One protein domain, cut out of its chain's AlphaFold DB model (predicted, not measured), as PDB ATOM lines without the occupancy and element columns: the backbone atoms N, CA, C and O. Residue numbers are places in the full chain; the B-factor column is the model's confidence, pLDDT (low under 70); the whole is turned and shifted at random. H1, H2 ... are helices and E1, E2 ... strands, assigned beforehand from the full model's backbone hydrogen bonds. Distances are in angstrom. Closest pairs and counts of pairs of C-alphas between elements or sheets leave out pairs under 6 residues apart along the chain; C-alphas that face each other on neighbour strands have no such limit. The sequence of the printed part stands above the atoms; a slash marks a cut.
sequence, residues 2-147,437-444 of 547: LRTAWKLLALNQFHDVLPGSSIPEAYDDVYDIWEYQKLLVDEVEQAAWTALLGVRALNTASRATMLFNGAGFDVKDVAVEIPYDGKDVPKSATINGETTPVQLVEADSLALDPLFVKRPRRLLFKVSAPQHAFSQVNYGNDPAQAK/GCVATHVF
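This is residues 2 to 147 and 437 to 444 of the 547 residues of an uncharacterized protein of Candidatus Lokiarchaeota archaeon (UniProt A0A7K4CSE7). Look for a sandwich of two sheets with crossed strands, and for a long helical hairpin that reaches away from it as an arm: the long helix H2 meets the sandwich with the last part of its length, residues 45 to 53, and H1 folds back along its other part. The sandwich sets the strongly twisted five-strand sheet E4 E3 E7 E1 E8 face to face with the smaller sheet E2 E6 E5, both antiparallel throughout. The printed part has 154 residues with two named helices and then eight named strands, in the order H1 H2 E1 E2 E3 E4 E5 E6 E7 E8, and its class is mixed, helices and strands. The whole is loose, with a radius of gyration of the C-alphas of 18.4 A, and elongated, spanning 55 by 34 by 29 A, the arm making much of the length.

Find C-alpha 2 at (-41.756, 0.356, -18.137); there H1 begins and runs through residues 2 to 12, 15.5 A. Next find C-alpha 24 at (-39.784, -26.798, -24.603), where H2, residues 24 to 53, sets out on its 43.3 A to C-alpha 53 at (-27.386, 14.588, -22.003). Then come E1, residues 64 to 69, 16.2 A, and E2, residues 75 to 83, 20.2 A, which bends by 75 degrees at residue 78. Three strands of four residues follow: E3, residues 92 to 95; E4, residues 98 to 101; and E5, residues 103 to 106. E6, residues 121 to 129, covers 23.4 A and bends by 59 degrees at residue 126. E7, residues 133 to 140, covers 22.4 A, and beyond the cut E8, residues 438 to 443, ends at C-alpha 443, (-21.149, 11.014, -26.060).

Start at the helical hairpin: H1 and H2 touch, closest at the C-alphas of Ala 5 and Gln 37, 5.1 A, at a shallow tilt of 24 degrees, opposite ways; H2 touches H1 with residues 30 to 44 alone. In H1 and H2 every O i to N i+4 pair is within hydrogen-bond range. H1 is apart from the eight strands. H2 is on the five-strand sheet but only grazes it, its closest approach to E8 being the C-alphas of Trp 49 and Thr 441, 7.7 A. In that sheet, look for N 66 and O 441 between E1 and E8, 2.8 A; N 67 and O 135 between E1 and E7, 2.8 A; N 94 and O 138 between E3 and E7, 2.8 A; and N 95 and O 98 across the hairpin of E3 and E4, 2.8 A. E4 and E8 are its edge strands. E4 runs on into E5 across a break of 1 residue, at 55 degrees, and the two meet only through their link. In the other sheet E6 is the inner strand, with N 127 and O 78 to E2 at 2.8 A and N 124 and O 103 to its hairpin partner E5 at 2.8 A. Between the sheets, the parts that face each other are 8.1 A centre to centre, their best planes 27 degrees apart, their strands at 53 degrees; the closest C-alphas of E4 and E6 are those of Pro 101 and Phe 125, 6.3 A.

The two C-alphas farthest apart are those of Ile 23 and Asp 142, 55.7 A. Residues 148 to 436 are not printed, and C-alphas 147 and 437 stand 22.2 A apart across the cut. The links H1 to H2 and E5 to E6 are long; the second, residues 107 to 120, has no named element. Mean pLDDT of the printed part is 83.3, and it falls under 70 at residues 55 to 63, 107 to 119, 146 to 147 and 444.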
ATOM      1  N   LEU A   2     -42.178   1.077 -19.361       93.75
ATOM      2  CA  LEU A   2     -41.756   0.356 -18.137       93.75
ATOM      3  C   LEU A   2     -42.814  -0.587 -17.536       93.75
ATOM      4  O   LEU A   2     -42.504  -1.729 -17.224       93.75
ATOM      5  N   ARG A   3     -44.081  -0.159 -17.428       94.88
ATOM      6  CA  ARG A   3     -45.169  -1.027 -16.936       94.88
ATOM      7  C   ARG A   3     -45.357  -2.295 -17.780       94.88
ATOM      8  O   ARG A   3     -45.679  -3.343 -17.235       94.88
ATOM      9  N   THR A   4     -45.197  -2.193 -19.098       96.94
ATOM     10  CA  THR A   4     -45.287  -3.340 -20.010       96.94
ATOM     11  C   THR A   4     -44.086  -4.255 -19.816       96.94
ATOM     12  O   THR A   4     -44.284  -5.441 -19.593       96.94
ATOM     13  N   ALA A   5     -42.870  -3.697 -19.795       97.00
ATOM     14  CA  ALA A   5     -41.646  -4.466 -19.573       97.00
ATOM     15  C   ALA A   5     -41.693  -5.261 -18.252       97.00
ATOM     16  O   ALA A   5     -41.418  -6.454 -18.246       97.00
ATOM     17  N   TRP A   6     -42.152  -4.647 -17.155       96.50
ATOM     18  CA  TRP A   6     -42.314  -5.337 -15.867       96.50
ATOM     19  C   TRP A   6     -43.347  -6.466 -15.893       96.50
ATOM     20  O   TRP A   6     -43.149  -7.487 -15.240       96.50
ATOM     21  N   LYS A   7     -44.449  -6.311 -16.636       97.75
ATOM     22  CA  LYS A   7     -45.449  -7.381 -16.778       97.75
ATOM     23  C   LYS A   7     -44.904  -8.575 -17.558       97.75
ATOM     24  O   LYS A   7     -45.208  -9.700 -17.188       97.75
ATOM     25  N   LEU A   8     -44.120  -8.319 -18.606       97.81
ATOM     26  CA  LEU A   8     -43.460  -9.364 -19.392       97.81
ATOM     27  C   LEU A   8     -42.408 -10.097 -18.552       97.81
ATOM     28  O   LEU A   8     -42.411 -11.320 -18.512       97.81
ATOM     29  N   LEU A   9     -41.598  -9.359 -17.783       96.88
ATOM     30  CA  LEU A   9     -40.655  -9.962 -16.839       96.88
ATOM     31  C   LEU A   9     -41.365 -10.863 -15.823       96.88
ATOM     32  O   LEU A   9     -40.975 -12.008 -15.632       96.88
ATOM     33  N   ALA A  10     -42.422 -10.357 -15.182       97.50
ATOM     34  CA  ALA A  10     -43.170 -11.106 -14.177       97.50
ATOM     35  C   ALA A  10     -43.868 -12.348 -14.759       97.50
ATOM     36  O   ALA A  10     -44.019 -13.343 -14.053       97.50
ATOM     37  N   LEU A  11     -44.276 -12.303 -16.032       97.31
ATOM     38  CA  LEU A  11     -44.815 -13.462 -16.745       97.31
ATOM     39  C   LEU A  11     -43.754 -14.564 -16.881       97.31
ATOM     40  O   LEU A  11     -44.024 -15.707 -16.522       97.31
ATOM     41  N   ASN A  12     -42.532 -14.205 -17.285       97.44
ATOM     42  CA  ASN A  12     -41.407 -15.143 -17.375       97.44
ATOM     43  C   ASN A  12     -40.874 -15.589 -15.996       97.44
ATOM     44  O   ASN A  12     -40.111 -16.543 -15.906       97.44
ATOM     45  N   GLN A  13     -41.293 -14.939 -14.905       96.88
ATOM     46  CA  GLN A  13     -40.980 -15.342 -13.528       96.88
ATOM     47  C   GLN A  13     -41.993 -16.332 -12.929       96.88
ATOM     48  O   GLN A  13     -41.966 -16.597 -11.724       96.88
ATOM     49  N   PHE A  14     -42.906 -16.877 -13.739       97.25
ATOM     50  CA  PHE A  14     -43.827 -17.911 -13.282       97.25
ATOM     51  C   PHE A  14     -43.069 -19.140 -12.755       97.25
ATOM     52  O   PHE A  14     -41.994 -19.480 -13.245       97.25
ATOM     53  N   HIS A  15     -43.626 -19.816 -11.749       95.44
ATOM     54  CA  HIS A  15     -42.917 -20.852 -10.988       95.44
ATOM     55  C   HIS A  15     -42.637 -22.146 -11.759       95.44
ATOM     56  O   HIS A  15     -41.839 -22.934 -11.281       95.44
ATOM     57  N   ASP A  16     -43.253 -22.362 -12.919       93.88
ATOM     58  CA  ASP A  16     -42.879 -23.462 -13.820       93.88
ATOM     59  C   ASP A  16     -41.976 -22.997 -14.970       93.88
ATOM     60  O   ASP A  16     -41.406 -23.813 -15.689       93.88
ATOM     61  N   VAL A  17     -41.843 -21.683 -15.167       95.56
ATOM     62  CA  VAL A  17     -41.026 -21.094 -16.235       95.56
ATOM     63  C   VAL A  17     -39.629 -20.793 -15.710       95.56
ATOM     64  O   VAL A  17     -38.648 -21.339 -16.202       95.56
ATOM     65  N   LEU A  18     -39.528 -19.958 -14.673       95.06
ATOM     66  CA  LEU A  18     -38.243 -19.509 -14.139       95.06
ATOM     67  C   LEU A  18     -37.369 -20.658 -13.612       95.06
ATOM     68  O   LEU A  18     -36.161 -20.609 -13.836       95.06
ATOM     69  N   PRO A  19     -37.919 -21.691 -12.940       93.31
ATOM     70  CA  PRO A  19     -37.114 -22.825 -12.490       93.31
ATOM     71  C   PRO A  19     -36.689 -23.788 -13.598       93.31
ATOM     72  O   PRO A  19     -36.027 -24.771 -13.283       93.31
ATOM     73  N   GLY A  20     -37.052 -23.541 -14.860       93.88
ATOM     74  CA  GLY A  20     -36.657 -24.428 -15.946       93.88
ATOM     75  C   GLY A  20     -37.508 -25.697 -16.013       93.88
ATOM     76  O   GLY A  20     -37.002 -26.747 -16.378       93.88
ATOM     77  N   SER A  21     -38.799 -25.628 -15.672       94.31
ATOM     78  CA  SER A  21     -39.644 -26.808 -15.510       94.31
ATOM     79  C   SER A  21     -40.940 -26.820 -16.339       94.31
ATOM     80  O   SER A  21     -41.948 -27.408 -15.953       94.31
ATOM     81  N   SER A  22     -40.931 -26.182 -17.506       94.19
ATOM     82  CA  SER A  22     -42.004 -26.225 -18.509       94.19
ATOM     83  C   SER A  22     -41.603 -27.040 -19.742       94.19
ATOM     84  O   SER A  22     -40.443 -27.388 -19.919       94.19
ATOM     85  N   ILE A  23     -42.574 -27.376 -20.596       93.50
ATOM     86  CA  ILE A  23     -42.293 -28.014 -21.894       93.50
ATOM     87  C   ILE A  23     -41.448 -27.082 -22.788       93.50
ATOM     88  O   ILE A  23     -41.575 -25.865 -22.639       93.50
ATOM     89  N   PRO A  24     -40.661 -27.609 -23.750       92.25
ATOM     90  CA  PRO A  24     -39.784 -26.798 -24.603       92.25
ATOM     91  C   PRO A  24     -40.481 -25.612 -25.284       92.25
ATOM     92  O   PRO A  24     -39.938 -24.516 -25.335       92.25
ATOM     93  N   GLU A  25     -41.724 -25.794 -25.727       92.31
ATOM     94  CA  GLU A  25     -42.494 -24.767 -26.436       92.31
ATOM     95  C   GLU A  25     -42.861 -23.568 -25.557       92.31
ATOM     96  O   GLU A  25     -43.075 -22.475 -26.067       92.31
ATOM     97  N   ALA A  26     -42.920 -23.744 -24.234       93.56
ATOM     98  CA  ALA A  26     -43.085 -22.606 -23.337       93.56
ATOM     99  C   ALA A  26     -41.846 -21.701 -23.367       93.56
ATOM    100  O   ALA A  26     -41.978 -20.494 -23.188       93.56
ATOM    101  N   TYR A  27     -40.653 -22.258 -23.607       93.38
ATOM    102  CA  TYR A  27     -39.431 -21.465 -23.701       93.38
ATOM    103  C   TYR A  27     -39.288 -20.746 -25.034       93.38
ATOM    104  O   TYR A  27     -38.751 -19.644 -25.027       93.38
ATOM    105  N   ASP A  28     -39.837 -21.297 -26.124       91.62
ATOM    106  CA  ASP A  28     -39.983 -20.566 -27.392       91.62
ATOM    107  C   ASP A  28     -40.682 -19.209 -27.122       91.62
ATOM    108  O   ASP A  28     -40.137 -18.147 -27.429       91.62
ATOM    109  N   ASP A  29     -41.815 -19.228 -26.405       94.56
ATOM    110  CA  ASP A  29     -42.536 -18.009 -26.003       94.56
ATOM    111  C   ASP A  29     -41.726 -17.133 -25.028       94.56
ATOM    112  O   ASP A  29     -41.739 -15.903 -25.125       94.56
ATOM    113  N   VAL A  30     -41.025 -17.733 -24.058       96.12
ATOM    114  CA  VAL A  30     -40.212 -16.995 -23.071       96.12
ATOM    115  C   VAL A  30     -39.114 -16.191 -23.748       96.12
ATOM    116  O   VAL A  30     -38.907 -15.037 -23.357       96.12
ATOM    117  N   TYR A  31     -38.430 -16.772 -24.737       93.69
ATOM    118  CA  TYR A  31     -37.386 -16.092 -25.499       93.69
ATOM    119  C   TYR A  31     -37.968 -14.927 -26.303       93.69
ATOM    120  O   TYR A  31     -37.475 -13.808 -26.151       93.69
ATOM    121  N   ASP A  32     -39.072 -15.129 -27.026       95.75
ATOM    122  CA  ASP A  32     -39.760 -14.056 -27.761       95.75
ATOM    123  C   ASP A  32     -40.199 -12.909 -26.829       95.75
ATOM    124  O   ASP A  32     -39.998 -11.717 -27.106       95.75
ATOM    125  N   ILE A  33     -40.776 -13.255 -25.672       97.50
ATOM    126  CA  ILE A  33     -41.195 -12.296 -24.646       97.50
ATOM    127  C   ILE A  33     -39.988 -11.530 -24.095       97.50
ATOM    128  O   ILE A  33     -40.074 -10.311 -23.903       97.50
ATOM    129  N   TRP A  34     -38.883 -12.224 -23.828       95.19
ATOM    130  CA  TRP A  34     -37.663 -11.633 -23.284       95.19
ATOM    131  C   TRP A  34     -36.991 -10.688 -24.283       95.19
ATOM    132  O   TRP A  34     -36.611  -9.578 -23.903       95.19
ATOM    133  N   GLU A  35     -36.904 -11.061 -25.561       95.25
ATOM    134  CA  GLU A  35     -36.372 -10.197 -26.619       95.25
ATOM    135  C   GLU A  35     -37.195  -8.914 -26.754       95.25
ATOM    136  O   GLU A  35     -36.647  -7.806 -26.737       95.25
ATOM    137  N   TYR A  36     -38.523  -9.035 -26.802       96.50
ATOM    138  CA  TYR A  36     -39.397  -7.868 -26.863       96.50
ATOM    139  C   TYR A  36     -39.301  -7.002 -25.599       96.50
ATOM    140  O   TYR A  36     -39.241  -5.771 -25.680       96.50
ATOM    141  N   GLN A  37     -39.245  -7.622 -24.418       96.81
ATOM    142  CA  GLN A  37     -39.027  -6.914 -23.159       96.81
ATOM    143  C   GLN A  37     -37.714  -6.121 -23.194       96.81
ATOM    144  O   GLN A  37     -37.702  -4.958 -22.785       96.81
ATOM    145  N   LYS A  38     -36.626  -6.727 -23.682       93.50
ATOM    146  CA  LYS A  38     -35.308  -6.095 -23.783       93.50
ATOM    147  C   LYS A  38     -35.345  -4.870 -24.691       93.50
ATOM    148  O   LYS A  38     -34.897  -3.810 -24.268       93.50
ATOM    149  N   LEU A  39     -35.985  -4.969 -25.858       94.25
ATOM    150  CA  LEU A  39     -36.188  -3.821 -26.749       94.25
ATOM    151  C   LEU A  39     -36.901  -2.658 -26.038       94.25
ATOM    152  O   LEU A  39     -36.470  -1.510 -26.141       94.25
ATOM    153  N   LEU A  40     -37.952  -2.940 -25.261       95.94
ATOM    154  CA  LEU A  40     -38.661  -1.906 -24.495       95.94
ATOM    155  C   LEU A  40     -37.786  -1.251 -23.417       95.94
ATOM    156  O   LEU A  40     -37.969  -0.065 -23.130       95.94
ATOM    157  N   VAL A  41     -36.894  -2.012 -22.777       93.50
ATOM    158  CA  VAL A  41     -35.955  -1.487 -21.772       93.50
ATOM    159  C   VAL A  41     -34.891  -0.620 -22.444       93.50
ATOM    160  O   VAL A  41     -34.704   0.518 -22.017       93.50
ATOM    161  N   ASP A  42     -34.290  -1.101 -23.534       89.88
ATOM    162  CA  ASP A  42     -33.266  -0.383 -24.301       89.88
ATOM    163  C   ASP A  42     -33.802   0.959 -24.838       89.88
ATOM    164  O   ASP A  42     -33.124   1.988 -24.762       89.88
ATOM    165  N   GLU A  43     -35.049   0.989 -25.324       91.94
ATOM    166  CA  GLU A  43     -35.722   2.222 -25.753       91.94
ATOM    167  C   GLU A  43     -35.875   3.237 -24.613       91.94
ATOM    168  O   GLU A  43     -35.632   4.435 -24.798       91.94
ATOM    169  N   VAL A  44     -36.295   2.776 -23.429       93.06
ATOM    170  CA  VAL A  44     -36.469   3.645 -22.256       93.06
ATOM    171  C   VAL A  44     -35.121   4.179 -21.785       93.06
ATOM    172  O   VAL A  44     -35.017   5.370 -21.482       93.06
ATOM    173  N   GLU A  45     -34.094   3.335 -21.750       89.25
ATOM    174  CA  GLU A  45     -32.747   3.737 -21.357       89.25
ATOM    175  C   GLU A  45     -32.168   4.775 -22.329       89.25
ATOM    176  O   GLU A  45     -31.710   5.840 -21.906       89.25
ATOM    177  N   GLN A  46     -32.266   4.542 -23.644       85.50
ATOM    178  CA  GLN A  46     -31.820   5.510 -24.653       85.50
ATOM    179  C   GLN A  46     -32.570   6.840 -24.566       85.50
ATOM    180  O   GLN A  46     -31.961   7.906 -24.730       85.50
ATOM    181  N   ALA A  47     -33.880   6.806 -24.312       88.75
ATOM    182  CA  ALA A  47     -34.672   8.014 -24.118       88.75
ATOM    183  C   ALA A  47     -34.220   8.784 -22.866       88.75
ATOM    184  O   ALA A  47     -34.079  10.009 -22.926       88.75
ATOM    185  N   ALA A  48     -33.933   8.082 -21.765       88.12
ATOM    186  CA  ALA A  48     -33.415   8.680 -20.537       88.12
ATOM    187  C   ALA A  48     -32.042   9.330 -20.761       88.12
ATOM    188  O   ALA A  48     -31.860  10.502 -20.427       88.12
ATOM    189  N   TRP A  49     -31.107   8.627 -21.408       85.94
ATOM    190  CA  TRP A  49     -29.800   9.182 -21.767       85.94
ATOM    191  C   TRP A  49     -29.922  10.418 -22.655       85.94
ATOM    192  O   TRP A  49     -29.288  11.439 -22.389       85.94
ATOM    193  N   THR A  50     -30.775  10.363 -23.677       83.75
ATOM    194  CA  THR A  50     -30.981  11.492 -24.593       83.75
ATOM    195  C   THR A  50     -31.551  12.711 -23.865       83.75
ATOM    196  O   THR A  50     -31.092  13.834 -24.088       83.75
ATOM    197  N   ALA A  51     -32.517  12.502 -22.967       85.38
ATOM    198  CA  ALA A  51     -33.109  13.570 -22.168       85.38
ATOM    199  C   ALA A  51     -32.101  14.200 -21.193       85.38
ATOM    200  O   ALA A  51     -32.079  15.422 -21.052       85.38
ATOM    201  N   LEU A  52     -31.256  13.387 -20.552       81.19
ATOM    202  CA  LEU A  52     -30.260  13.846 -19.579       81.19
ATOM    203  C   LEU A  52     -29.083  14.578 -20.229       81.19
ATOM    204  O   LEU A  52     -28.606  15.580 -19.705       81.19
ATOM    205  N   LEU A  53     -28.602  14.079 -21.367       78.25
ATOM    206  CA  LEU A  53     -27.386  14.588 -22.003       78.25
ATOM    207  C   LEU A  53     -27.675  15.710 -23.010       78.25
ATOM    208  O   LEU A  53     -26.759  16.424 -23.418       78.25
ATOM    209  N   GLY A  54     -28.938  15.880 -23.419       70.12
ATOM    210  CA  GLY A  54     -29.348  16.863 -24.426       70.12
ATOM    211  C   GLY A  54     -28.813  16.566 -25.834       70.12
ATOM    212  O   GLY A  54     -28.884  17.423 -26.714       70.12
ATOM    213  N   VAL A  55     -28.267  15.367 -26.045       64.38
ATOM    214  CA  VAL A  55     -27.745  14.855 -27.315       64.38
ATOM    215  C   VAL A  55     -28.150  13.396 -27.470       64.38
ATOM    216  O   VAL A  55     -28.334  12.689 -26.483       64.38
ATOM    217  N   ARG A  56     -28.279  12.931 -28.716       60.22
ATOM    218  CA  ARG A  56     -28.543  11.516 -28.986       60.22
ATOM    219  C   ARG A  56     -27.322  10.697 -28.559       60.22
ATOM    220  O   ARG A  56     -26.237  10.899 -29.104       60.22
ATOM    221  N   ALA A  57     -27.515   9.788 -27.606       59.59
ATOM    222  CA  ALA A  57     -26.563   8.722 -27.317       59.59
ATOM    223  C   ALA A  57     -26.348   7.886 -28.591       59.59
ATOM    224  O   ALA A  57     -27.311   7.537 -29.278       59.59
ATOM    225  N   LEU A  58     -25.096   7.616 -28.952       55.50
ATOM    226  CA  LEU A  58     -24.740   6.887 -30.174       55.50
ATOM    227  C   LEU A  58     -23.812   5.728 -29.833       55.50
ATOM    228  O   LEU A  58     -23.017   5.842 -28.918       55.50
ATOM    229  N   ASN A  59     -23.856   4.645 -30.606       51.72
ATOM    230  CA  ASN A  59     -23.066   3.441 -30.324       51.72
ATOM    231  C   ASN A  59     -21.627   3.464 -30.874       51.72
ATOM    232  O   ASN A  59     -20.940   2.454 -30.757       51.72
ATOM    233  N   THR A  60     -21.161   4.558 -31.490       49.12
ATOM    234  CA  THR A  60     -19.909   4.536 -32.268       49.12
ATOM    235  C   THR A  60     -19.065   5.799 -32.088       49.12
ATOM    236  O   THR A  60     -19.621   6.889 -32.160       49.12
ATOM    237  N   ALA A  61     -17.746   5.643 -31.911       51.38
ATOM    238  CA  ALA A  61     -16.665   6.651 -31.978       51.38
ATOM    239  C   ALA A  61     -16.862   8.001 -31.237       51.38
ATOM    240  O   ALA A  61     -16.811   9.067 -31.849       51.38
ATOM    241  N   SER A  62     -17.024   7.970 -29.913       57.50
ATOM    242  CA  SER A  62     -17.202   9.146 -29.046       57.50
ATOM    243  C   SER A  62     -15.894   9.845 -28.629       57.50
ATOM    244  O   SER A  62     -14.808   9.270 -28.678       57.50
ATOM    245  N   ARG A  63     -15.997  11.108 -28.177       65.25
ATOM    246  CA  ARG A  63     -14.895  11.828 -27.496       65.25
ATOM    247  C   ARG A  63     -14.801  11.469 -26.009       65.25
ATOM    248  O   ARG A  63     -13.728  11.595 -25.424       65.25
ATOM    249  N   ALA A  64     -15.918  11.057 -25.413       76.69
ATOM    250  CA  ALA A  64     -16.035  10.704 -24.006       76.69
ATOM    251  C   ALA A  64     -17.154   9.671 -23.799       76.69
ATOM    252  O   ALA A  64     -18.065   9.543 -24.621       76.69
ATOM    253  N   THR A  65     -17.106   8.976 -22.668       87.25
ATOM    254  CA  THR A  65     -18.154   8.047 -22.222       87.25
ATOM    255  C   THR A  65     -18.776   8.583 -20.944       87.25
ATOM    256  O   THR A  65     -18.065   9.024 -20.047       87.25
ATOM    257  N   MET A  66     -20.096   8.543 -20.841       88.56
ATOM    258  CA  MET A  66     -20.817   8.785 -19.599       88.56
ATOM    259  C   MET A  66     -21.077   7.460 -18.902       88.56
ATOM    260  O   MET A  66     -21.547   6.514 -19.523       88.56
ATOM    261  N   LEU A  67     -20.769   7.411 -17.613       90.06
ATOM    262  CA  LEU A  67     -21.067   6.300 -16.724       90.06
ATOM    263  C   LEU A  67     -22.111   6.744 -15.711       90.06
ATOM    264  O   LEU A  67     -22.044   7.864 -15.205       90.06
ATOM    265  N   PHE A  68     -23.025   5.851 -15.377       89.81
ATOM    266  CA  PHE A  68     -23.903   5.977 -14.230       89.81
ATOM    267  C   PHE A  68     -23.631   4.818 -13.274       89.81
ATOM    268  O   PHE A  68     -23.778   3.650 -13.642       89.81
ATOM    269  N   ASN A  69     -23.216   5.147 -12.052       89.00
ATOM    270  CA  ASN A  69     -23.179   4.180 -10.965       89.00
ATOM    271  C   ASN A  69     -24.581   4.092 -10.356       89.00
ATOM    272  O   ASN A  69     -24.970   4.981  -9.601       89.00
ATOM    273  N   GLY A  70     -25.325   3.044 -10.711       85.88
ATOM    274  CA  GLY A  70     -26.658   2.773 -10.171       85.88
ATOM    275  C   GLY A  70     -26.652   2.197  -8.756       85.88
ATOM    276  O   GLY A  70     -27.720   2.086  -8.165       85.88
ATOM    277  N   ALA A  71     -25.476   1.871  -8.213       81.12
ATOM    278  CA  ALA A  71     -25.351   1.217  -6.923       81.12
ATOM    279  C   ALA A  71     -25.641   2.136  -5.739       81.12
ATOM    280  O   ALA A  71     -25.312   3.328  -5.753       81.12
ATOM    281  N   GLY A  72     -26.133   1.523  -4.658       79.12
ATOM    282  CA  GLY A  72     -26.344   2.147  -3.350       79.12
ATOM    283  C   GLY A  72     -25.070   2.454  -2.558       79.12
ATOM    284  O   GLY A  72     -25.155   2.861  -1.402       79.12
ATOM    285  N   PHE A  73     -23.889   2.278  -3.150       81.69
ATOM    286  CA  PHE A  73     -22.591   2.477  -2.508       81.69
ATOM    287  C   PHE A  73     -21.560   3.056  -3.486       81.69
ATOM    288  O   PHE A  73     -21.707   3.007  -4.710       81.69
ATOM    289  N   ASP A  74     -20.524   3.679  -2.923       85.00
ATOM    290  CA  ASP A  74     -19.428   4.236  -3.711       85.00
ATOM    291  C   ASP A  74     -18.569   3.081  -4.235       85.00
ATOM    292  O   ASP A  74     -18.138   2.220  -3.467       85.00
ATOM    293  N   VAL A  75     -18.297   3.072  -5.537       81.75
ATOM    294  CA  VAL A  75     -17.444   2.057  -6.161       81.75
ATOM    295  C   VAL A  75     -16.031   2.607  -6.293       81.75
ATOM    296  O   VAL A  75     -15.833   3.784  -6.612       81.75
ATOM    297  N   LYS A  76     -15.030   1.767  -6.030       83.94
ATOM    298  CA  LYS A  76     -13.623   2.168  -6.048       83.94
ATOM    299  C   LYS A  76     -12.773   1.146  -6.781       83.94
ATOM    300  O   LYS A  76     -12.780  -0.025  -6.416       83.94
ATOM    301  N   ASP A  77     -11.986   1.623  -7.743       81.81
ATOM    302  CA  ASP A  77     -11.002   0.824  -8.480       81.81
ATOM    303  C   ASP A  77     -11.576  -0.429  -9.167       81.81
ATOM    304  O   ASP A  77     -10.853  -1.403  -9.387       81.81
ATOM    305  N   VAL A  78     -12.854  -0.414  -9.551       85.00
ATOM    306  CA  VAL A  78     -13.495  -1.602 -10.114       85.00
ATOM    307  C   VAL A  78     -13.426  -1.616 -11.634       85.00
ATOM    308  O   VAL A  78     -13.554  -0.582 -12.285       85.00
ATOM    309  N   ALA A  79     -13.177  -2.785 -12.216       87.88
ATOM    310  CA  ALA A  79     -13.057  -2.922 -13.659       87.88
ATOM    311  C   ALA A  79     -14.417  -2.834 -14.358       87.88
ATOM    312  O   ALA A  79     -15.370  -3.502 -13.959       87.88
ATOM    313  N   VAL A  80     -14.464  -2.060 -15.442       87.56
ATOM    314  CA  VAL A  80     -15.591  -1.985 -16.376       87.56
ATOM    315  C   VAL A  80     -15.126  -2.345 -17.778       87.56
ATOM    316  O   VAL A  80     -14.004  -2.019 -18.170       87.56
ATOM    317  N   GLU A  81     -16.011  -2.969 -18.546       87.94
ATOM    318  CA  GLU A  81     -15.823  -3.188 -19.976       87.94
ATOM    319  C   GLU A  81     -16.843  -2.365 -20.762       87.94
ATOM    320  O   GLU A  81     -18.046  -2.569 -20.627       87.94
ATOM    321  N   ILE A  82     -16.366  -1.458 -21.611       85.25
ATOM    322  CA  ILE A  82     -17.221  -0.579 -22.416       85.25
ATOM    323  C   ILE A  82     -17.102  -0.969 -23.893       85.25
ATOM    324  O   ILE A  82     -15.972  -1.044 -24.386       85.25
ATOM    325  N   PRO A  83     -18.214  -1.192 -24.626       83.31
ATOM    326  CA  PRO A  83     -18.178  -1.424 -26.070       83.31
ATOM    327  C   PRO A  83     -17.365  -0.355 -26.800       83.31
ATOM    328  O   PRO A  83     -17.495   0.833 -26.507       83.31
ATOM    329  N   TYR A  84     -16.521  -0.764 -27.744       82.62
ATOM    330  CA  TYR A  84     -15.628   0.153 -28.442       82.62
ATOM    331  C   TYR A  84     -15.368  -0.282 -29.877       82.62
ATOM    332  O   TYR A  84     -14.832  -1.354 -30.140       82.62
ATOM    333  N   ASP A  85     -15.693   0.592 -30.814       77.50
ATOM    334  CA  ASP A  85     -15.584   0.356 -32.252       77.50
ATOM    335  C   ASP A  85     -14.555   1.273 -32.934       77.50
ATOM    336  O   ASP A  85     -14.315   1.172 -34.140       77.50
ATOM    337  N   GLY A  86     -13.912   2.153 -32.162       78.44
ATOM    338  CA  GLY A  86     -12.927   3.096 -32.668       78.44
ATOM    339  C   GLY A  86     -11.674   2.416 -33.231       78.44
ATOM    340  O   GLY A  86     -11.296   1.291 -32.875       78.44
ATOM    341  N   LYS A  87     -11.011   3.116 -34.156       80.12
ATOM    342  CA  LYS A  87      -9.770   2.639 -34.783       80.12
ATOM    343  C   LYS A  87      -8.582   2.747 -33.824       80.12
ATOM    344  O   LYS A  87      -7.855   1.772 -33.658       80.12
ATOM    345  N   ASP A  88      -8.440   3.895 -33.167       85.94
ATOM    346  CA  ASP A  88      -7.287   4.230 -32.329       85.94
ATOM    347  C   ASP A  88      -7.562   3.948 -30.852       85.94
ATOM    348  O   ASP A  88      -8.220   4.729 -30.169       85.94
ATOM    349  N   VAL A  89      -7.039   2.826 -30.354       88.38
ATOM    350  CA  VAL A  89      -7.229   2.405 -28.960       88.38
ATOM    351  C   VAL A  89      -6.608   3.437 -28.009       88.38
ATOM    352  O   VAL A  89      -5.389   3.639 -28.060       88.38
ATOM    353  N   PRO A  90      -7.396   4.057 -27.112       90.88
ATOM    354  CA  PRO A  90      -6.845   4.960 -26.113       90.88
ATOM    355  C   PRO A  90      -5.965   4.195 -25.124       90.88
ATOM    356  O   PRO A  90      -6.207   3.027 -24.820       90.88
ATOM    357  N   LYS A  91      -4.935   4.862 -24.601       91.75
ATOM    358  CA  LYS A  91      -3.986   4.269 -23.642       91.75
ATOM    359  C   LYS A  91      -4.336   4.580 -22.190       91.75
ATOM    360  O   LYS A  91      -3.824   3.925 -21.280       91.75
ATOM    361  N   SER A  92      -5.192   5.571 -21.969       93.19
ATOM    362  CA  SER A  92      -5.653   5.971 -20.645       93.19
ATOM    363  C   SER A  92      -7.103   6.439 -20.664       93.19
ATOM    364  O   SER A  92      -7.642   6.841 -21.696       93.19
ATOM    365  N   ALA A  93      -7.728   6.360 -19.495       92.25
ATOM    366  CA  ALA A  93      -9.047   6.901 -19.218       92.25
ATOM    367  C   ALA A  93      -8.969   7.739 -17.937       92.25
ATOM    368  O   ALA A  93      -8.400   7.289 -16.941       92.25
ATOM    369  N   THR A  94      -9.528   8.947 -17.964       91.25
ATOM    370  CA  THR A  94      -9.629   9.844 -16.811       91.25
ATOM    371  C   THR A  94     -11.084   9.961 -16.375       91.25
ATOM    372  O   THR A  94     -11.928  10.395 -17.160       91.25
ATOM    373  N   ILE A  95     -11.365   9.599 -15.124       90.25
ATOM    374  CA  ILE A  95     -12.691   9.610 -14.501       90.25
ATOM    375  C   ILE A  95     -12.576  10.336 -13.161       90.25
ATOM    376  O   ILE A  95     -11.733   9.976 -12.345       90.25
ATOM    377  N   ASN A  96     -13.393  11.368 -12.927       87.25
ATOM    378  CA  ASN A  96     -13.404  12.133 -11.666       87.25
ATOM    379  C   ASN A  96     -12.003  12.611 -11.210       87.25
ATOM    380  O   ASN A  96     -11.685  12.625 -10.024       87.25
ATOM    381  N   GLY A  97     -11.142  12.981 -12.167       86.69
ATOM    382  CA  GLY A  97      -9.761  13.420 -11.917       86.69
ATOM    383  C   GLY A  97      -8.740  12.288 -11.725       86.69
ATOM    384  O   GLY A  97      -7.539  12.554 -11.678       86.69
ATOM    385  N   GLU A  98      -9.172  11.029 -11.669       88.81
ATOM    386  CA  GLU A  98      -8.286   9.868 -11.603       88.81
ATOM    387  C   GLU A  98      -8.011   9.307 -12.994       88.81
ATOM    388  O   GLU A  98      -8.934   9.050 -13.758       88.81
ATOM    389  N   THR A  99      -6.735   9.091 -13.321       91.69
ATOM    390  CA  THR A  99      -6.323   8.518 -14.610       91.69
ATOM    391  C   THR A  99      -5.853   7.078 -14.428       91.69
ATOM    392  O   THR A  99      -5.040   6.797 -13.547       91.69
ATOM    393  N   THR A 100      -6.352   6.172 -15.267       91.75
ATOM    394  CA  THR A 100      -6.100   4.725 -15.215       91.75
ATOM    395  C   THR A 100      -5.657   4.200 -16.585       91.75
ATOM    396  O   THR A 100      -6.034   4.792 -17.605       91.75
ATOM    397  N   PRO A 101      -4.842   3.129 -16.658       92.62
ATOM    398  CA  PRO A 101      -4.531   2.501 -17.934       92.62
ATOM    399  C   PRO A 101      -5.781   1.898 -18.579       92.62
ATOM    400  O   PRO A 101      -6.706   1.455 -17.897       92.62
ATOM    401  N   VAL A 102      -5.771   1.857 -19.909       92.50
ATOM    402  CA  VAL A 102      -6.801   1.200 -20.715       92.50
ATOM    403  C   VAL A 102      -6.211  -0.027 -21.391       92.50
ATOM    404  O   VAL A 102      -5.063  -0.031 -21.841       92.50
ATOM    405  N   GLN A 103      -7.020  -1.071 -21.470       92.19
ATOM    406  CA  GLN A 103      -6.722  -2.308 -22.161       92.19
ATOM    407  C   GLN A 103      -7.823  -2.587 -23.185       92.19
ATOM    408  O   GLN A 103      -9.004  -2.485 -22.870       92.19
ATOM    409  N   LEU A 104      -7.454  -2.948 -24.411       91.19
ATOM    410  CA  LEU A 104      -8.416  -3.469 -25.377       91.19
ATOM    411  C   LEU A 104      -8.620  -4.960 -25.116       91.19
ATOM    412  O   LEU A 104      -7.644  -5.707 -25.051       91.19
ATOM    413  N   VAL A 105      -9.873  -5.378 -25.007       89.19
ATOM    414  CA  VAL A 105     -10.271  -6.786 -24.920       89.19
ATOM    415  C   VAL A 105     -11.309  -7.088 -25.998       89.19
ATOM    416  O   VAL A 105     -11.969  -6.187 -26.523       89.19
ATOM    417  N   GLU A 106     -11.438  -8.354 -26.362       81.94
ATOM    418  CA  GLU A 106     -12.484  -8.829 -27.265       81.94
ATOM    419  C   GLU A 106     -13.499  -9.600 -26.431       81.94
ATOM    420  O   GLU A 106     -13.109 -10.467 -25.652       81.94
ATOM    421  N   ALA A 107     -14.786  -9.274 -26.559       67.00
ATOM    422  CA  ALA A 107     -15.813 -10.084 -25.922       67.00
ATOM    423  C   ALA A 107     -15.952 -11.408 -26.682       67.00
ATOM    424  O   ALA A 107     -15.854 -11.437 -27.915       67.00
ATOM    425  N   ASP A 108     -16.216 -12.497 -25.970       58.69
ATOM    426  CA  ASP A 108     -16.418 -13.779 -26.625       58.69
ATOM    427  C   ASP A 108     -17.716 -13.814 -27.417       58.69
ATOM    428  O   ASP A 108     -18.789 -13.448 -26.943       58.69
ATOM    429  N   SER A 109     -17.595 -14.313 -28.642       44.72
ATOM    430  CA  SER A 109     -18.696 -14.504 -29.580       44.72
ATOM    431  C   SER A 109     -19.613 -15.675 -29.212       44.72
ATOM    432  O   SER A 109     -20.705 -15.763 -29.753       44.72
ATOM    433  N   LEU A 110     -19.197 -16.572 -28.309       43.31
ATOM    434  CA  LEU A 110     -19.948 -17.798 -27.996       43.31
ATOM    435  C   LEU A 110     -21.267 -17.540 -27.251       43.31
ATOM    436  O   LEU A 110     -22.174 -18.351 -27.345       43.31
ATOM    437  N   ALA A 111     -21.407 -16.409 -26.556       41.78
ATOM    438  CA  ALA A 111     -22.643 -16.052 -25.852       41.78
ATOM    439  C   ALA A 111     -23.570 -15.125 -26.659       41.78
ATOM    440  O   ALA A 111     -24.589 -14.684 -26.135       41.78
ATOM    441  N   LEU A 112     -23.185 -14.742 -27.883       42.09
ATOM    442  CA  LEU A 112     -23.746 -13.558 -28.537       42.09
ATOM    443  C   LEU A 112     -24.385 -13.783 -29.905       42.09
ATOM    444  O   LEU A 112     -24.721 -12.768 -30.491       42.09
ATOM    445  N   ASP A 113     -24.639 -15.028 -30.335       41.72
ATOM    446  CA  ASP A 113     -25.169 -15.446 -31.656       41.72
ATOM    447  C   ASP A 113     -24.049 -16.003 -32.575       41.72
ATOM    448  O   ASP A 113     -23.062 -15.301 -32.838       41.72
ATOM    449  N   PRO A 114     -24.169 -17.249 -33.091       39.00
ATOM    450  CA  PRO A 114     -23.246 -17.810 -34.086       39.00
ATOM    451  C   PRO A 114     -23.121 -16.973 -35.378       39.00
ATOM    452  O   PRO A 114     -22.197 -17.202 -36.164       39.00
ATOM    453  N   LEU A 115     -23.991 -15.980 -35.601       38.28
ATOM    454  CA  LEU A 115     -23.965 -15.060 -36.742       38.28
ATOM    455  C   LEU A 115     -23.036 -13.840 -36.573       38.28
ATOM    456  O   LEU A 115     -22.797 -13.131 -37.560       38.28
ATOM    457  N   PHE A 116     -22.441 -13.574 -35.400       42.81
ATOM    458  CA  PHE A 116     -21.450 -12.489 -35.287       42.81
ATOM    459  C   PHE A 116     -20.090 -12.891 -35.873       42.81
ATOM    460  O   PHE A 116     -19.205 -13.421 -35.208       42.81
ATOM    461  N   VAL A 117     -19.880 -12.505 -37.135       43.47
ATOM    462  CA  VAL A 117     -18.633 -12.666 -37.914       43.47
ATOM    463  C   VAL A 117     -17.427 -11.901 -37.310       43.47
ATOM    464  O   VAL A 117     -16.293 -12.069 -37.761       43.47
ATOM    465  N   LYS A 118     -17.621 -11.061 -36.278       53.88
ATOM    466  CA  LYS A 118     -16.551 -10.360 -35.541       53.88
ATOM    467  C   LYS A 118     -16.862 -10.262 -34.046       53.88
ATOM    468  O   LYS A 118     -17.927  -9.778 -33.674       53.88
ATOM    469  N   ARG A 119     -15.887 -10.625 -33.204       65.19
ATOM    470  CA  ARG A 119     -15.933 -10.417 -31.749       65.19
ATOM    471  C   ARG A 119     -16.032  -8.919 -31.434       65.19
ATOM    472  O   ARG A 119     -15.194  -8.153 -31.925       65.19
ATOM    473  N   PRO A 120     -17.032  -8.463 -30.658       74.75
ATOM    474  CA  PRO A 120     -17.147  -7.051 -30.340       74.75
ATOM    475  C   PRO A 120     -15.992  -6.637 -29.426       74.75
ATOM    476  O   PRO A 120     -15.730  -7.243 -28.387       74.75
ATOM    477  N   ARG A 121     -15.282  -5.588 -29.835       85.38
ATOM    478  CA  ARG A 121     -14.162  -5.010 -29.091       85.38
ATOM    479  C   ARG A 121     -14.684  -4.182 -27.919       85.38
ATOM    480  O   ARG A 121     -15.713  -3.512 -28.028       85.38
ATOM    481  N   ARG A 122     -13.967  -4.214 -26.798       88.31
ATOM    482  CA  ARG A 122     -14.293  -3.466 -25.582       88.31
ATOM    483  C   ARG A 122     -13.048  -2.823 -24.982       88.31
ATOM    484  O   ARG A 122     -11.954  -3.380 -25.057       88.31
ATOM    485  N   LEU A 123     -13.212  -1.651 -24.377       90.69
ATOM    486  CA  LEU A 123     -12.195  -1.048 -23.521       90.69
ATOM    487  C   LEU A 123     -12.417  -1.512 -22.088       90.69
ATOM    488  O   LEU A 123     -13.488  -1.297 -21.527       90.69
ATOM    489  N   LEU A 124     -11.382  -2.102 -21.511       91.31
ATOM    490  CA  LEU A 124     -11.294  -2.498 -20.120       91.31
ATOM    491  C   LEU A 124     -10.445  -1.476 -19.359       91.31
ATOM    492  O   LEU A 124      -9.289  -1.228 -19.712       91.31
ATOM    493  N   PHE A 125     -11.014  -0.882 -18.317       90.88
ATOM    494  CA  PHE A 125     -10.323   0.046 -17.421       90.88
ATOM    495  C   PHE A 125     -11.011   0.091 -16.056       90.88
ATOM    496  O   PHE A 125     -12.099  -0.452 -15.877       90.88
ATOM    497  N   LYS A 126     -10.359   0.714 -15.072       89.50
ATOM    498  CA  LYS A 126     -10.889   0.823 -13.704       89.50
ATOM    499  C   LYS A 126     -11.673   2.109 -13.489       89.50
ATOM    500  O   LYS A 126     -11.280   3.159 -13.989       89.50
ATOM    501  N   VAL A 127     -12.727   2.036 -12.692       88.06
ATOM    502  CA  VAL A 127     -13.603   3.159 -12.367       88.06
ATOM    503  C   VAL A 127     -13.736   3.296 -10.856       88.06
ATOM    504  O   VAL A 127     -13.941   2.319 -10.135       88.06
ATOM    505  N   SER A 128     -13.641   4.543 -10.400       88.25
ATOM    506  CA  SER A 128     -14.078   4.979  -9.078       88.25
ATOM    507  C   SER A 128     -15.214   5.983  -9.276       88.25
ATOM    508  O   SER A 128     -15.013   7.037  -9.892       88.25
ATOM    509  N   ALA A 129     -16.412   5.656  -8.798       87.62
ATOM    510  CA  ALA A 129     -17.612   6.463  -8.998       87.62
ATOM    511  C   ALA A 129     -18.447   6.532  -7.706       87.62
ATOM    512  O   ALA A 129     -18.662   5.508  -7.057       87.62
ATOM    513  N   PRO A 130     -18.939   7.720  -7.312       88.94
ATOM    514  CA  PRO A 130     -19.840   7.843  -6.166       88.94
ATOM    515  C   PRO A 130     -21.167   7.100  -6.398       88.94
ATOM    516  O   PRO A 130     -21.567   6.908  -7.546       88.94
ATOM    517  N   GLN A 131     -21.861   6.702  -5.332       87.19
ATOM    518  CA  GLN A 131     -23.195   6.087  -5.415       87.19
ATOM    519  C   GLN A 131     -24.206   7.013  -6.105       87.19
ATOM    520  O   GLN A 131     -24.179   8.231  -5.881       87.19
ATOM    521  N   HIS A 132     -25.093   6.442  -6.923       89.00
ATOM    522  CA  HIS A 132     -26.093   7.161  -7.731       89.00
ATOM    523  C   HIS A 132     -25.551   8.446  -8.365       89.00
ATOM    524  O   HIS A 132     -26.130   9.527  -8.207       89.00
ATOM    525  N   ALA A 133     -24.407   8.353  -9.040       89.81
ATOM    526  CA  ALA A 133     -23.743   9.498  -9.645       89.81
ATOM    527  C   ALA A 133     -23.387   9.238 -11.107       89.81
ATOM    528  O   ALA A 133     -23.025   8.126 -11.501       89.81
ATOM    529  N   PHE A 134     -23.435  10.308 -11.896       91.00
ATOM    530  CA  PHE A 134     -22.894  10.316 -13.248       91.00
ATOM    531  C   PHE A 134     -21.409  10.659 -13.214       91.00
ATOM    532  O   PHE A 134     -20.993  11.564 -12.496       91.00
ATOM    533  N   SER A 135     -20.603   9.968 -14.010       90.94
ATOM    534  CA  SER A 135     -19.174  10.243 -14.174       90.94
ATOM    535  C   SER A 135     -18.829  10.311 -15.656       90.94
ATOM    536  O   SER A 135     -19.278   9.478 -16.437       90.94
ATOM    537  N   GLN A 136     -18.016  11.291 -16.045       89.75
ATOM    538  CA  GLN A 136     -17.503  11.390 -17.408       89.75
ATOM    539  C   GLN A 136     -16.131  10.719 -17.500       89.75
ATOM    540  O   GLN A 136     -15.242  10.979 -16.687       89.75
ATOM    541  N   VAL A 137     -15.964   9.882 -18.517       90.25
ATOM    542  CA  VAL A 137     -14.715   9.235 -18.902       90.25
ATOM    543  C   VAL A 137     -14.134   9.988 -20.083       90.25
ATOM    544  O   VAL A 137     -14.728  10.021 -21.160       90.25
ATOM    545  N   ASN A 138     -12.952  10.560 -19.890       88.69
ATOM    546  CA  ASN A 138     -12.187  11.193 -20.955       88.69
ATOM    547  C   ASN A 138     -11.033  10.281 -21.359       88.69
ATOM    548  O   ASN A 138     -10.268   9.834 -20.505       88.69
ATOM    549  N   TYR A 139     -10.904   9.995 -22.650       89.56
ATOM    550  CA  TYR A 139      -9.866   9.103 -23.158       89.56
ATOM    551  C   TYR A 139      -8.590   9.867 -23.528       89.56
ATOM    552  O   TYR A 139      -8.649  10.963 -24.084       89.56
ATOM    553  N   GLY A 140      -7.436   9.267 -23.236       89.31
ATOM    554  CA  GLY A 140      -6.113   9.823 -23.512       89.31
ATOM    555  C   GLY A 140      -5.227   8.884 -24.334       89.31
ATOM    556  O   GLY A 140      -5.373   7.660 -24.303       89.31
ATOM    557  N   ASN A 141      -4.272   9.469 -25.062       89.19
ATOM    558  CA  ASN A 141      -3.304   8.737 -25.892       89.19
ATOM    559  C   ASN A 141      -1.976   8.454 -25.175       89.19
ATOM    560  O   ASN A 141      -1.181   7.638 -25.651       89.19
ATOM    561  N   ASP A 142      -1.747   9.098 -24.032       88.19
ATOM    562  CA  ASP A 142      -0.578   8.864 -23.193       88.19
ATOM    563  C   ASP A 142      -0.847   7.719 -22.207       88.19
ATOM    564  O   ASP A 142      -1.937   7.660 -21.622       88.19
ATOM    565  N   PRO A 143       0.110   6.791 -22.005       81.75
ATOM    566  CA  PRO A 143      -0.035   5.730 -21.018       81.75
ATOM    567  C   PRO A 143      -0.180   6.317 -19.614       81.75
ATOM    568  O   PRO A 143       0.655   7.104 -19.168       81.75
ATOM    569  N   ALA A 144      -1.209   5.887 -18.891       81.44
ATOM    570  CA  ALA A 144      -1.318   6.198 -17.474       81.44
ATOM    571  C   ALA A 144      -0.246   5.437 -16.685       81.44
ATOM    572  O   ALA A 144      -0.032   4.242 -16.906       81.44
ATOM    573  N   GLN A 145       0.378   6.090 -15.705       74.88
ATOM    574  CA  GLN A 145       1.114   5.359 -14.678       74.88
ATOM    575  C   GLN A 145       0.113   4.682 -13.744       74.88
ATOM    576  O   GLN A 145      -0.685   5.345 -13.080       74.88
ATOM    577  N   ALA A 146       0.151   3.354 -13.685       66.62
ATOM    578  CA  ALA A 146      -0.674   2.621 -12.743       66.62
ATOM    579  C   ALA A 146      -0.233   2.916 -11.299       66.62
ATOM    580  O   ALA A 146       0.931   2.729 -10.948       66.62
ATOM    581  N   LYS A 147      -1.176   3.338 -10.445       68.88
ATOM    582  CA  LYS A 147      -0.938   3.529  -9.000       68.88
ATOM    583  C   LYS A 147      -0.744   2.198  -8.251       68.88
ATOM    584  O   LYS A 147      -0.145   2.179  -7.180       68.88
ATOM    585  N   GLY A 437     -22.917  -3.571 -12.331       81.06
ATOM    586  CA  GLY A 437     -21.845  -2.723 -12.853       81.06
ATOM    587  C   GLY A 437     -22.185  -1.226 -12.910       81.06
ATOM    588  O   GLY A 437     -22.966  -0.694 -12.123       81.06
ATOM    589  N   CYS A 438     -21.564  -0.522 -13.863       82.62
ATOM    590  CA  CYS A 438     -22.007   0.804 -14.294       82.62
ATOM    591  C   CYS A 438     -22.742   0.691 -15.627       82.62
ATOM    592  O   CYS A 438     -22.261   0.030 -16.549       82.62
ATOM    593  N   VAL A 439     -23.817   1.459 -15.774       83.88
ATOM    594  CA  VAL A 439     -24.439   1.688 -17.081       83.88
ATOM    595  C   VAL A 439     -23.629   2.749 -17.817       83.88
ATOM    596  O   VAL A 439     -23.236   3.755 -17.223       83.88
ATOM    597  N   ALA A 440     -23.354   2.532 -19.100       84.38
ATOM    598  CA  ALA A 440     -22.460   3.383 -19.870       84.38
ATOM    599  C   ALA A 440     -23.048   3.781 -21.218       84.38
ATOM    600  O   ALA A 440     -23.643   2.963 -21.913       84.38
ATOM    601  N   THR A 441     -22.796   5.021 -21.632       83.56
ATOM    602  CA  THR A 441     -23.155   5.490 -22.968       83.56
ATOM    603  C   THR A 441     -22.116   6.439 -23.550       83.56
ATOM    604  O   THR A 441     -21.457   7.203 -22.846       83.56
ATOM    605  N   HIS A 442     -21.960   6.394 -24.865       80.38
ATOM    606  CA  HIS A 442     -20.995   7.183 -25.626       80.38
ATOM    607  C   HIS A 442     -21.558   8.567 -25.968       80.38
ATOM    608  O   HIS A 442     -22.700   8.686 -26.422       80.38
ATOM    609  N   VAL A 443     -20.745   9.618 -25.802       73.88
ATOM    610  CA  VAL A 443     -21.149  11.014 -26.060       73.88
ATOM    611  C   VAL A 443     -20.183  11.771 -26.979       73.88
ATOM    612  O   VAL A 443     -18.958  11.682 -26.879       73.88
ATOM    613  N   PHE A 444     -20.742  12.557 -27.901       67.31
ATOM    614  CA  PHE A 444     -19.978  13.336 -28.891       67.31
ATOM    615  C   PHE A 444     -19.770  14.806 -28.524       67.31
ATOM    616  O   PHE A 444     -18.860  15.451 -29.049       67.31
TER     617      PHE A 444